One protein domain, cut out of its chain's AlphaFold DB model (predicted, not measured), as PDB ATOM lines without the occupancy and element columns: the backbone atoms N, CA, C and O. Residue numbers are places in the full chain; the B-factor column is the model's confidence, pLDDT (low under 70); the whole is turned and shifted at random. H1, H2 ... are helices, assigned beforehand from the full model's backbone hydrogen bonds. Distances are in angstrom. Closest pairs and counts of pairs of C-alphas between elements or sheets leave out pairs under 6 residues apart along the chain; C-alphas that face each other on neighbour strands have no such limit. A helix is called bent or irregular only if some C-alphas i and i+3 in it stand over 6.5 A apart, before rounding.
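Overview. This is residues 276 to 359 of the 382 residues of an uncharacterized protein of Acidobacteria bacterium 13_1_20CM_2_65_9 (UniProt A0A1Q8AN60). Two helices, H1 and H2, meet at a steep angle and run the same way, and the long link of residues 309 to 323 folds back from the end of H1 to the beginning of H2. A loose tail leads away from this pair, and its residues 350 to 359, with the short helix H3, stick out and make much of the length. The printed part has 84 residues, with three named helices in the order H1, H2, H3 and no named strand; the class is all helix, though only 38 residues are in named elements, under half. The whole is loose, with a radius of gyration of the C-alphas of 15.7 A and spans of 53 by 25 by 19 A.

Along the chain. Residues 276 to 290 hold no named element. H1, residues 291 to 308, begins with C-alpha 291 at (20.883, 1.773, 14.093) and is 26.0 A long from first to last C-alpha. H2, residues 324 to 337, begins with C-alpha 324 at (17.421, 9.293, 6.820) and is 19.4 A long. H2 is neither bent nor irregular, but only just: C-alphas 332 and 335 are 6.3 A apart. H3, residues 354 to 359, is 9.0 A long and ends with C-alpha 359 at (36.777, 23.054, -5.926).

Arrangement. H1 touches H2 with its residues 291 to 299 alone; their closest C-alphas, of Glu 292 and Leu 330, are 6.3 A apart. They run the same way at a steep tilt of 46 degrees. H3 is apart from H1 and from H2. In H1 every O i to N i+4 pair is within hydrogen-bond range; in H2 it is 6 of 10 and in H3 1 of 2.

Size, cuts and confidence. The two C-alphas farthest apart, of Glu 282 and Arg 359, are 54.3 A apart. Residues 278 to 283 also stand free. Without the free stretches the body spans 39 by 26 by 21 A. The printed part has no cut, and the links H1 to H2 and H2 to H3 are long. The mean pLDDT of the printed part is 76.6; residues 276 to 283 and 345 to 359 are under 70.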
ATOM      1  N   PRO A 276       7.336  -8.668  14.269       61.94
ATOM      2  CA  PRO A 276       8.443  -9.609  14.102       61.94
ATOM      3  C   PRO A 276       8.208 -10.951  14.810       61.94
ATOM      4  O   PRO A 276       7.547 -11.021  15.848       61.94
ATOM      5  N   LEU A 277       8.808 -12.019  14.276       57.31
ATOM      6  CA  LEU A 277       8.742 -13.366  14.857       57.31
ATOM      7  C   LEU A 277       9.223 -13.366  16.321       57.31
ATOM      8  O   LEU A 277      10.404 -13.154  16.585       57.31
ATOM      9  N   GLY A 278       8.310 -13.646  17.256       59.06
ATOM     10  CA  GLY A 278       8.592 -13.759  18.693       59.06
ATOM     11  C   GLY A 278       8.238 -12.529  19.537       59.06
ATOM     12  O   GLY A 278       8.323 -12.614  20.759       59.06
ATOM     13  N   ALA A 279       7.813 -11.420  18.925       61.66
ATOM     14  CA  ALA A 279       7.245 -10.289  19.655       61.66
ATOM     15  C   ALA A 279       5.740 -10.503  19.898       61.66
ATOM     16  O   ALA A 279       5.039 -11.109  19.081       61.66
ATOM     17  N   ALA A 280       5.249 -10.046  21.052       60.31
ATOM     18  CA  ALA A 280       3.833 -10.138  21.383       60.31
ATOM     19  C   ALA A 280       3.021  -9.339  20.355       60.31
ATOM     20  O   ALA A 280       3.365  -8.203  20.040       60.31
ATOM     21  N   SER A 281       1.924  -9.910  19.847       60.03
ATOM     22  CA  SER A 281       1.080  -9.260  18.828       60.03
ATOM     23  C   SER A 281       0.501  -7.907  19.275       60.03
ATOM     24  O   SER A 281       0.015  -7.157  18.432       60.03
ATOM     25  N   GLU A 282       0.530  -7.607  20.576       62.38
ATOM     26  CA  GLU A 282       0.055  -6.350  21.162       62.38
ATOM     27  C   GLU A 282       1.118  -5.235  21.177       62.38
ATOM     28  O   GLU A 282       0.776  -4.075  21.389       62.38
ATOM     29  N   GLU A 283       2.387  -5.550  20.883       67.69
ATOM     30  CA  GLU A 283       3.496  -4.588  20.862       67.69
ATOM     31  C   GLU A 283       4.139  -4.527  19.466       67.69
ATOM     32  O   GLU A 283       5.120  -5.217  19.177       67.69
ATOM     33  N   PRO A 284       3.623  -3.682  18.555       70.38
ATOM     34  CA  PRO A 284       4.193  -3.513  17.220       70.38
ATOM     35  C   PRO A 284       5.500  -2.704  17.190       70.38
ATOM     36  O   PRO A 284       5.941  -2.291  16.117       70.38
ATOM     37  N   TRP A 285       6.114  -2.441  18.342       77.31
ATOM     38  CA  TRP A 285       7.376  -1.719  18.469       77.31
ATOM     39  C   TRP A 285       8.408  -2.590  19.180       77.31
ATOM     40  O   TRP A 285       8.089  -3.374  20.066       77.31
ATOM     41  N   TRP A 286       9.676  -2.433  18.810       80.56
ATOM     42  CA  TRP A 286      10.794  -3.116  19.453       80.56
ATOM     43  C   TRP A 286      11.979  -2.165  19.575       80.56
ATOM     44  O   TRP A 286      12.102  -1.195  18.828       80.56
ATOM     45  N   THR A 287      12.846  -2.435  20.549       83.81
ATOM     46  CA  THR A 287      14.060  -1.651  20.797       83.81
ATOM     47  C   THR A 287      15.273  -2.480  20.414       83.81
ATOM     48  O   THR A 287      15.369  -3.647  20.788       83.81
ATOM     49  N   LEU A 288      16.196  -1.875  19.673       85.62
ATOM     50  CA  LEU A 288      17.470  -2.477  19.281       85.62
ATOM     51  C   LEU A 288      18.616  -1.613  19.807       85.62
ATOM     52  O   LEU A 288      18.406  -0.458  20.184       85.62
ATOM     53  N   ARG A 289      19.816  -2.188  19.903       88.94
ATOM     54  CA  ARG A 289      20.963  -1.542  20.553       88.94
ATOM     55  C   ARG A 289      21.406  -0.288  19.815       88.94
ATOM     56  O   ARG A 289      21.729   0.725  20.434       88.94
ATOM     57  N   ASP A 290      21.472  -0.386  18.495       89.81
ATOM     58  CA  ASP A 290      21.942   0.666  17.612       89.81
ATOM     59  C   ASP A 290      21.266   0.583  16.234       89.81
ATOM     60  O   ASP A 290      20.548  -0.359  15.899       89.81
ATOM     61  N   ARG A 291      21.491   1.623  15.425       88.12
ATOM     62  CA  ARG A 291      20.883   1.773  14.093       88.12
ATOM     63  C   ARG A 291      21.361   0.718  13.094       88.12
ATOM     64  O   ARG A 291      20.681   0.468  12.103       88.12
ATOM     65  N   GLU A 292      22.538   0.139  13.320       88.81
ATOM     66  CA  GLU A 292      23.053  -0.943  12.483       88.81
ATOM     67  C   GLU A 292      22.267  -2.225  12.762       88.81
ATOM     68  O   GLU A 292      21.773  -2.865  11.830       88.81
ATOM     69  N   GLU A 293      22.057  -2.548  14.040       87.56
ATOM     70  CA  GLU A 293      21.244  -3.688  14.453       87.56
ATOM     71  C   GLU A 293      19.795  -3.581  13.950       87.56
ATOM     72  O   GLU A 293      19.220  -4.585  13.524       87.56
ATOM     73  N   GLU A 294      19.227  -2.371  13.893       88.38
ATOM     74  CA  GLU A 294      17.933  -2.111  13.244       88.38
ATOM     75  C   GLU A 294      17.896  -2.596  11.791       88.38
ATOM     76  O   GLU A 294      17.025  -3.393  11.428       88.38
ATOM     77  N   LEU A 295      18.865  -2.206  10.963       88.12
ATOM     78  CA  LEU A 295      18.937  -2.641   9.564       88.12
ATOM     79  C   LEU A 295      19.211  -4.144   9.429       88.12
ATOM     80  O   LEU A 295      18.611  -4.819   8.586       88.12
ATOM     81  N   VAL A 296      20.078  -4.691  10.283       89.12
ATOM     82  CA  VAL A 296      20.380  -6.129  10.311       89.12
ATOM     83  C   VAL A 296      19.137  -6.941  10.681       89.12
ATOM     84  O   VAL A 296      18.898  -7.994  10.082       89.12
ATOM     85  N   SER A 297      18.317  -6.464  11.620       87.62
ATOM     86  CA  SER A 297      17.066  -7.126  12.009       87.62
ATOM     87  C   SER A 297      16.084  -7.214  10.836       87.62
ATOM     88  O   SER A 297      15.539  -8.286  10.564       87.62
ATOM     89  N   ILE A 298      15.955  -6.139  10.053       87.00
ATOM     90  CA  ILE A 298      15.111  -6.095   8.854       87.00
ATOM     91  C   ILE A 298      15.627  -7.086   7.805       87.00
ATOM     92  O   ILE A 298      14.856  -7.863   7.239       87.00
ATOM     93  N   ALA A 299      16.942  -7.119   7.578       88.06
ATOM     94  CA  ALA A 299      17.555  -8.069   6.656       88.06
ATOM     95  C   ALA A 299      17.319  -9.531   7.084       88.06
ATOM     96  O   ALA A 299      17.061 -10.397   6.240       88.06
ATOM     97  N   ARG A 300      17.371  -9.814   8.393       88.06
ATOM     98  CA  ARG A 300      17.051 -11.136   8.954       88.06
ATOM     99  C   ARG A 300      15.585 -11.502   8.744       88.06
ATOM    100  O   ARG A 300      15.334 -12.630   8.322       88.06
ATOM    101  N   GLN A 301      14.657 -10.567   8.961       85.06
ATOM    102  CA  GLN A 301      13.226 -10.786   8.738       85.06
ATOM    103  C   GLN A 301      12.940 -11.117   7.268       85.06
ATOM    104  O   GLN A 301      12.342 -12.145   6.979       85.06
ATOM    105  N   ILE A 302      13.486 -10.341   6.323       85.75
ATOM    106  CA  ILE A 302      13.331 -10.603   4.879       85.75
ATOM    107  C   ILE A 302      13.804 -12.019   4.511       85.75
ATOM    108  O   ILE A 302      13.155 -12.733   3.742       85.75
ATOM    109  N   LYS A 303      14.938 -12.451   5.073       86.19
ATOM    110  CA  LYS A 303      15.470 -13.805   4.862       86.19
ATOM    111  C   LYS A 303      14.657 -14.886   5.574       86.19
ATOM    112  O   LYS A 303      14.686 -16.031   5.128       86.19
ATOM    113  N   ALA A 304      14.021 -14.577   6.701       84.50
ATOM    114  CA  ALA A 304      13.143 -15.498   7.415       84.50
ATOM    115  C   ALA A 304      11.859 -15.737   6.615       84.50
ATOM    116  O   ALA A 304      11.580 -16.887   6.297       84.50
ATOM    117  N   ASP A 305      11.185 -14.678   6.157       83.00
ATOM    118  CA  ASP A 305       9.982 -14.792   5.319       83.00
ATOM    119  C   ASP A 305      10.256 -15.630   4.063       83.00
ATOM    120  O   ASP A 305       9.458 -16.474   3.662       83.00
ATOM    121  N   ARG A 306      11.437 -15.441   3.455       84.44
ATOM    122  CA  ARG A 306      11.853 -16.210   2.273       84.44
ATOM    123  C   ARG A 306      12.049 -17.693   2.566       84.44
ATOM    124  O   ARG A 306      11.815 -18.504   1.678       84.44
ATOM    125  N   ARG A 307      12.484 -18.044   3.777       84.62
ATOM    126  CA  ARG A 307      12.625 -19.441   4.210       84.62
ATOM    127  C   ARG A 307      11.277 -20.068   4.560       84.62
ATOM    128  O   ARG A 307      11.093 -21.243   4.272       84.62
ATOM    129  N   SER A 308      10.355 -19.296   5.131       82.50
ATOM    130  CA  SER A 308       9.013 -19.761   5.509       82.50
ATOM    131  C   SER A 308       8.035 -19.868   4.332       82.50
ATOM    132  O   SER A 308       6.983 -20.472   4.477       82.50
ATOM    133  N   GLY A 309       8.368 -19.300   3.167       79.25
ATOM    134  CA  GLY A 309       7.486 -19.275   1.993       79.25
ATOM    135  C   GLY A 309       6.536 -18.070   1.941       79.25
ATOM    136  O   GLY A 309       5.925 -17.834   0.904       79.25
ATOM    137  N   ASP A 310       6.503 -17.246   2.992       76.31
ATOM    138  CA  ASP A 310       5.670 -16.037   3.111       76.31
ATOM    139  C   ASP A 310       6.328 -14.778   2.515       76.31
ATOM    140  O   ASP A 310       5.913 -13.640   2.761       76.31
ATOM    141  N   ALA A 311       7.402 -14.933   1.737       76.25
ATOM    142  CA  ALA A 311       8.127 -13.790   1.205       76.25
ATOM    143  C   ALA A 311       7.308 -12.990   0.187       76.25
ATOM    144  O   ALA A 311       7.187 -13.357  -0.981       76.25
ATOM    145  N   ALA A 312       6.898 -11.791   0.599       75.69
ATOM    146  CA  ALA A 312       6.509 -10.750  -0.339       75.69
ATOM    147  C   ALA A 312       7.698 -10.372  -1.256       75.69
ATOM    148  O   ALA A 312       8.824 -10.232  -0.750       75.69
ATOM    149  N   PRO A 313       7.455 -10.154  -2.564       80.69
ATOM    150  CA  PRO A 313       8.431  -9.594  -3.494       80.69
ATOM    151  C   PRO A 313       9.112  -8.328  -2.953       80.69
ATOM    152  O   PRO A 313       8.474  -7.498  -2.301       80.69
ATOM    153  N   LEU A 314      10.419  -8.172  -3.203       80.50
ATOM    154  CA  LEU A 314      11.208  -7.052  -2.659       80.50
ATOM    155  C   LEU A 314      10.720  -5.681  -3.149       80.50
ATOM    156  O   LEU A 314      10.823  -4.700  -2.422       80.50
ATOM    157  N   ASP A 315      10.151  -5.609  -4.350       76.25
ATOM    158  CA  ASP A 315       9.578  -4.393  -4.936       76.25
ATOM    159  C   ASP A 315       8.334  -3.881  -4.191       76.25
ATOM    160  O   ASP A 315       7.972  -2.712  -4.351       76.25
ATOM    161  N   ARG A 316       7.722  -4.726  -3.351       76.56
ATOM    162  CA  ARG A 316       6.598  -4.397  -2.460       76.56
ATOM    163  C   ARG A 316       7.020  -4.122  -1.016       76.56
ATOM    164  O   ARG A 316       6.157  -3.922  -0.166       76.56
ATOM    165  N   ARG A 317       8.324  -4.112  -0.726       80.62
ATOM    166  CA  ARG A 317       8.865  -3.810   0.604       80.62
ATOM    167  C   ARG A 317       9.454  -2.402   0.624       80.62
ATOM    168  O   ARG A 317      10.098  -1.969  -0.329       80.62
ATOM    169  N   ALA A 318       9.242  -1.692   1.725       80.94
ATOM    170  CA  ALA A 318       9.826  -0.381   1.971       80.94
ATOM    171  C   ALA A 318      10.246  -0.274   3.436       80.94
ATOM    172  O   ALA A 318       9.555  -0.778   4.318       80.94
ATOM    173  N   VAL A 319      11.366   0.403   3.677       82.62
ATOM    174  CA  VAL A 319      11.803   0.799   5.015       82.62
ATOM    175  C   VAL A 319      11.775   2.319   5.062       82.62
ATOM    176  O   VAL A 319      12.308   2.972   4.165       82.62
ATOM    177  N   VAL A 320      11.103   2.875   6.067       81.44
ATOM    178  CA  VAL A 320      10.858   4.315   6.182       81.44
ATOM    179  C   VAL A 320      11.502   4.822   7.462       81.44
ATOM    180  O   VAL A 320      11.288   4.258   8.531       81.44
ATOM    181  N   PHE A 321      12.267   5.905   7.351       80.44
ATOM    182  CA  PHE A 321      12.951   6.534   8.476       80.44
ATOM    183  C   PHE A 321      12.549   8.002   8.573       80.44
ATOM    184  O   PHE A 321      12.413   8.683   7.560       80.44
ATOM    185  N   LYS A 322      12.429   8.519   9.800       76.75
ATOM    186  CA  LYS A 322      12.181   9.950  10.038       76.75
ATOM    187  C   LYS A 322      13.420  10.812   9.772       76.75
ATOM    188  O   LYS A 322      13.312  11.942   9.310       76.75
ATOM    189  N   HIS A 323      14.602  10.283  10.084       78.69
ATOM    190  CA  HIS A 323      15.880  10.964   9.902       78.69
ATOM    191  C   HIS A 323      16.788  10.077   9.052       78.69
ATOM    192  O   HIS A 323      17.440   9.195   9.607       78.69
ATOM    193  N   PRO A 324      16.815  10.264   7.723       77.44
ATOM    194  CA  PRO A 324      17.421   9.293   6.820       77.44
ATOM    195  C   PRO A 324      18.950   9.283   6.881       77.44
ATOM    196  O   PRO A 324      19.540   8.218   6.755       77.44
ATOM    197  N   LEU A 325      19.609  10.426   7.128       78.69
ATOM    198  CA  LEU A 325      21.072  10.548   7.015       78.69
ATOM    199  C   LEU A 325      21.867   9.458   7.764       78.69
ATOM    200  O   LEU A 325      22.717   8.844   7.125       78.69
ATOM    201  N   PRO A 326      21.606   9.147   9.051       82.88
ATOM    202  CA  PRO A 326      22.299   8.053   9.736       82.88
ATOM    203  C   PRO A 326      22.093   6.680   9.079       82.88
ATOM    204  O   PRO A 326      23.022   5.881   9.036       82.88
ATOM    205  N   TYR A 327      20.898   6.411   8.551       84.00
ATOM    206  CA  TYR A 327      20.562   5.128   7.931       84.00
ATOM    207  C   TYR A 327      21.062   5.014   6.495       84.00
ATOM    208  O   TYR A 327      21.359   3.909   6.067       84.00
ATOM    209  N   LEU A 328      21.193   6.116   5.750       82.25
ATOM    210  CA  LEU A 328      21.678   6.084   4.366       82.25
ATOM    211  C   LEU A 328      23.105   5.538   4.273       82.25
ATOM    212  O   LEU A 328      23.384   4.722   3.399       82.25
ATOM    213  N   TYR A 329      23.987   5.948   5.190       82.62
ATOM    214  CA  TYR A 329      25.356   5.430   5.239       82.62
ATOM    215  C   TYR A 329      25.386   3.961   5.680       82.62
ATOM    216  O   TYR A 329      26.017   3.140   5.023       82.62
ATOM    217  N   LEU A 330      24.640   3.604   6.730       85.94
ATOM    218  CA  LEU A 330      24.615   2.230   7.245       85.94
ATOM    219  C   LEU A 330      23.948   1.245   6.275       85.94
ATOM    220  O   LEU A 330      24.397   0.110   6.138       85.94
ATOM    221  N   ALA A 331      22.894   1.654   5.568       85.44
ATOM    222  CA  ALA A 331      22.204   0.820   4.584       85.44
ATOM    223  C   ALA A 331      23.114   0.452   3.408       85.44
ATOM    224  O   ALA A 331      22.992  -0.650   2.872       85.44
ATOM    225  N   ALA A 332      24.045   1.341   3.045       84.50
ATOM    226  CA  ALA A 332      25.012   1.099   1.982       84.50
ATOM    227  C   ALA A 332      26.013  -0.009   2.297       84.50
ATOM    228  O   ALA A 332      26.471  -0.680   1.374       84.50
ATOM    229  N   GLU A 333      26.293  -0.256   3.571       86.38
ATOM    230  CA  GLU A 333      27.177  -1.337   4.004       86.38
ATOM    231  C   GLU A 333      26.374  -2.599   4.362       86.38
ATOM    232  O   GLU A 333      26.663  -3.696   3.880       86.38
ATOM    233  N   THR A 334      25.304  -2.446   5.146       87.75
ATOM    234  CA  THR A 334      24.559  -3.564   5.753       87.75
ATOM    235  C   THR A 334      23.700  -4.361   4.766       87.75
ATOM    236  O   THR A 334      23.723  -5.597   4.790       87.75
ATOM    237  N   LEU A 335      22.938  -3.703   3.882       87.31
ATOM    238  CA  LEU A 335      22.020  -4.399   2.969       87.31
ATOM    239  C   LEU A 335      22.769  -5.174   1.868       87.31
ATOM    240  O   LEU A 335      22.441  -6.351   1.663       87.31
ATOM    241  N   PRO A 336      23.815  -4.615   1.218       88.81
ATOM    242  CA  PRO A 336      24.660  -5.376   0.301       88.81
ATOM    243  C   PRO A 336      25.406  -6.525   0.978       88.81
ATOM    244  O   PRO A 336      25.435  -7.619   0.415       88.81
ATOM    245  N   ALA A 337      25.929  -6.337   2.198       89.38
ATOM    246  CA  ALA A 337      26.552  -7.423   2.961       89.38
ATOM    247  C   ALA A 337      25.563  -8.570   3.247       89.38
ATOM    248  O   ALA A 337      25.933  -9.744   3.268       89.38
ATOM    249  N   ALA A 338      24.274  -8.253   3.401       87.00
ATOM    250  CA  ALA A 338      23.212  -9.245   3.518       87.00
ATOM    251  C   ALA A 338      22.745  -9.833   2.168       87.00
ATOM    252  O   ALA A 338      21.918 -10.749   2.185       87.00
ATOM    253  N   GLY A 339      23.254  -9.366   1.025       87.31
ATOM    254  CA  GLY A 339      22.834  -9.798  -0.312       87.31
ATOM    255  C   GLY A 339      21.439  -9.303  -0.708       87.31
ATOM    256  O   GLY A 339      20.757  -9.957  -1.497       87.31
ATOM    257  N   ILE A 340      20.983  -8.189  -0.127       87.25
ATOM    258  CA  ILE A 340      19.663  -7.611  -0.387       87.25
ATOM    259  C   ILE A 340      19.837  -6.390  -1.300       87.25
ATOM    260  O   ILE A 340      20.426  -5.394  -0.873       87.25
ATOM    261  N   PRO A 341      19.333  -6.429  -2.550       87.12
ATOM    262  CA  PRO A 341      19.342  -5.254  -3.406       87.12
ATOM    263  C   PRO A 341      18.387  -4.203  -2.837       87.12
ATOM    264  O   PRO A 341      17.272  -4.524  -2.422       87.12
ATOM    265  N   TYR A 342      18.818  -2.944  -2.833       84.62
ATOM    266  CA  TYR A 342      18.024  -1.837  -2.314       84.62
ATOM    267  C   TYR A 342      18.181  -0.588  -3.187       84.62
ATOM    268  O   TYR A 342      19.122  -0.463  -3.971       84.62
ATOM    269  N   GLN A 343      17.230   0.333  -3.054       82.56
ATOM    270  CA  GLN A 343      17.250   1.642  -3.693       82.56
ATOM    271  C   GLN A 343      16.904   2.700  -2.646       82.56
ATOM    272  O   GLN A 343      15.902   2.566  -1.946       82.56
ATOM    273  N   THR A 344      17.706   3.760  -2.562       79.50
ATOM    274  CA  THR A 344      17.412   4.949  -1.754       79.50
ATOM    275  C   THR A 344      16.835   6.058  -2.624       79.50
ATOM    276  O   THR A 344      17.141   6.169  -3.815       79.50
ATOM    277  N   PHE A 345      15.962   6.869  -2.030       68.00
ATOM    278  CA  PHE A 345      15.360   8.025  -2.699       68.00
ATOM    279  C   PHE A 345      15.977   9.362  -2.266       68.00
ATOM    280  O   PHE A 345      15.731  10.369  -2.925       68.00
ATOM    281  N   ASP A 346      16.816   9.359  -1.227       64.44
ATOM    282  CA  ASP A 346      17.559  10.527  -0.759       64.44
ATOM    283  C   ASP A 346      18.947  10.607  -1.409       64.44
ATOM    284  O   ASP A 346      19.612   9.591  -1.626       64.44
ATOM    285  N   ALA A 347      19.395  11.829  -1.702       58.59
ATOM    286  CA  ALA A 347      20.719  12.084  -2.259       58.59
ATOM    287  C   ALA A 347      21.776  12.207  -1.150       58.59
ATOM    288  O   ALA A 347      21.578  12.915  -0.160       58.59
ATOM    289  N   LEU A 348      22.929  11.561  -1.340       59.59
ATOM    290  CA  LEU A 348      24.094  11.768  -0.481       59.59
ATOM    291  C   LEU A 348      24.683  13.173  -0.719       59.59
ATOM    292  O   LEU A 348      24.683  13.659  -1.855       59.59
ATOM    293  N   PRO A 349      25.204  13.850   0.321       59.47
ATOM    294  CA  PRO A 349      25.844  15.147   0.148       59.47
ATOM    295  C   PRO A 349      27.035  15.068  -0.819       59.47
ATOM    296  O   PRO A 349      27.996  14.344  -0.567       59.47
ATOM    297  N   LEU A 350      27.045  15.924  -1.850       57.94
ATOM    298  CA  LEU A 350      28.163  16.068  -2.802       57.94
ATOM    299  C   LEU A 350      29.505  16.411  -2.132       57.94
ATOM    300  O   LEU A 350      30.544  16.351  -2.769       57.94
ATOM    301  N   ALA A 351      29.513  16.797  -0.854       56.16
ATOM    302  CA  ALA A 351      30.731  17.082  -0.102       56.16
ATOM    303  C   ALA A 351      31.694  15.884   0.002       56.16
ATOM    304  O   ALA A 351      32.871  16.108   0.273       56.16
ATOM    305  N   ALA A 352      31.198  14.659  -0.198       57.66
ATOM    306  CA  ALA A 352      32.003  13.443  -0.249       57.66
ATOM    307  C   ALA A 352      32.522  13.114  -1.665       57.66
ATOM    308  O   ALA A 352      33.361  12.231  -1.813       57.66
ATOM    309  N   GLU A 353      32.062  13.830  -2.699       60.34
ATOM    310  CA  GLU A 353      32.498  13.621  -4.080       60.34
ATOM    311  C   GLU A 353      33.857  14.305  -4.328       60.34
ATOM    312  O   GLU A 353      33.983  15.518  -4.105       60.34
ATOM    313  N   PRO A 354      34.872  13.588  -4.852       57.09
ATOM    314  CA  PRO A 354      36.218  14.131  -5.070       57.09
ATOM    315  C   PRO A 354      36.235  15.431  -5.896       57.09
ATOM    316  O   PRO A 354      36.972  16.367  -5.591       57.09
ATOM    317  N   LEU A 355      35.353  15.528  -6.896       54.78
ATOM    318  CA  LEU A 355      35.214  16.693  -7.780       54.78
ATOM    319  C   LEU A 355      34.678  17.950  -7.072       54.78
ATOM    320  O   LEU A 355      35.002  19.075  -7.461       54.78
ATOM    321  N   ALA A 356      33.854  17.788  -6.036       56.81
ATOM    322  CA  ALA A 356      33.335  18.905  -5.249       56.81
ATOM    323  C   ALA A 356      34.318  19.327  -4.142       56.81
ATOM    324  O   ALA A 356      34.383  20.512  -3.797       56.81
ATOM    325  N   ALA A 357      35.095  18.377  -3.611       50.59
ATOM    326  CA  ALA A 357      36.148  18.634  -2.633       50.59
ATOM    327  C   ALA A 357      37.302  19.459  -3.228       50.59
ATOM    328  O   ALA A 357      37.725  20.435  -2.609       50.59
ATOM    329  N   ASP A 358      37.736  19.159  -4.456       43.84
ATOM    330  CA  ASP A 358      38.835  19.875  -5.122       43.84
ATOM    331  C   ASP A 358      38.507  21.366  -5.382       43.84
ATOM    332  O   ASP A 358      39.308  22.273  -5.133       43.84
ATOM    333  N   ARG A 359      37.250  21.667  -5.744       41.84
ATOM    334  CA  ARG A 359      36.777  23.054  -5.926       41.84
ATOM    335  C   ARG A 359      36.708  23.872  -4.632       41.84
ATOM    336  O   ARG A 359      36.820  25.098  -4.699       41.84
TER     337      ARG A 359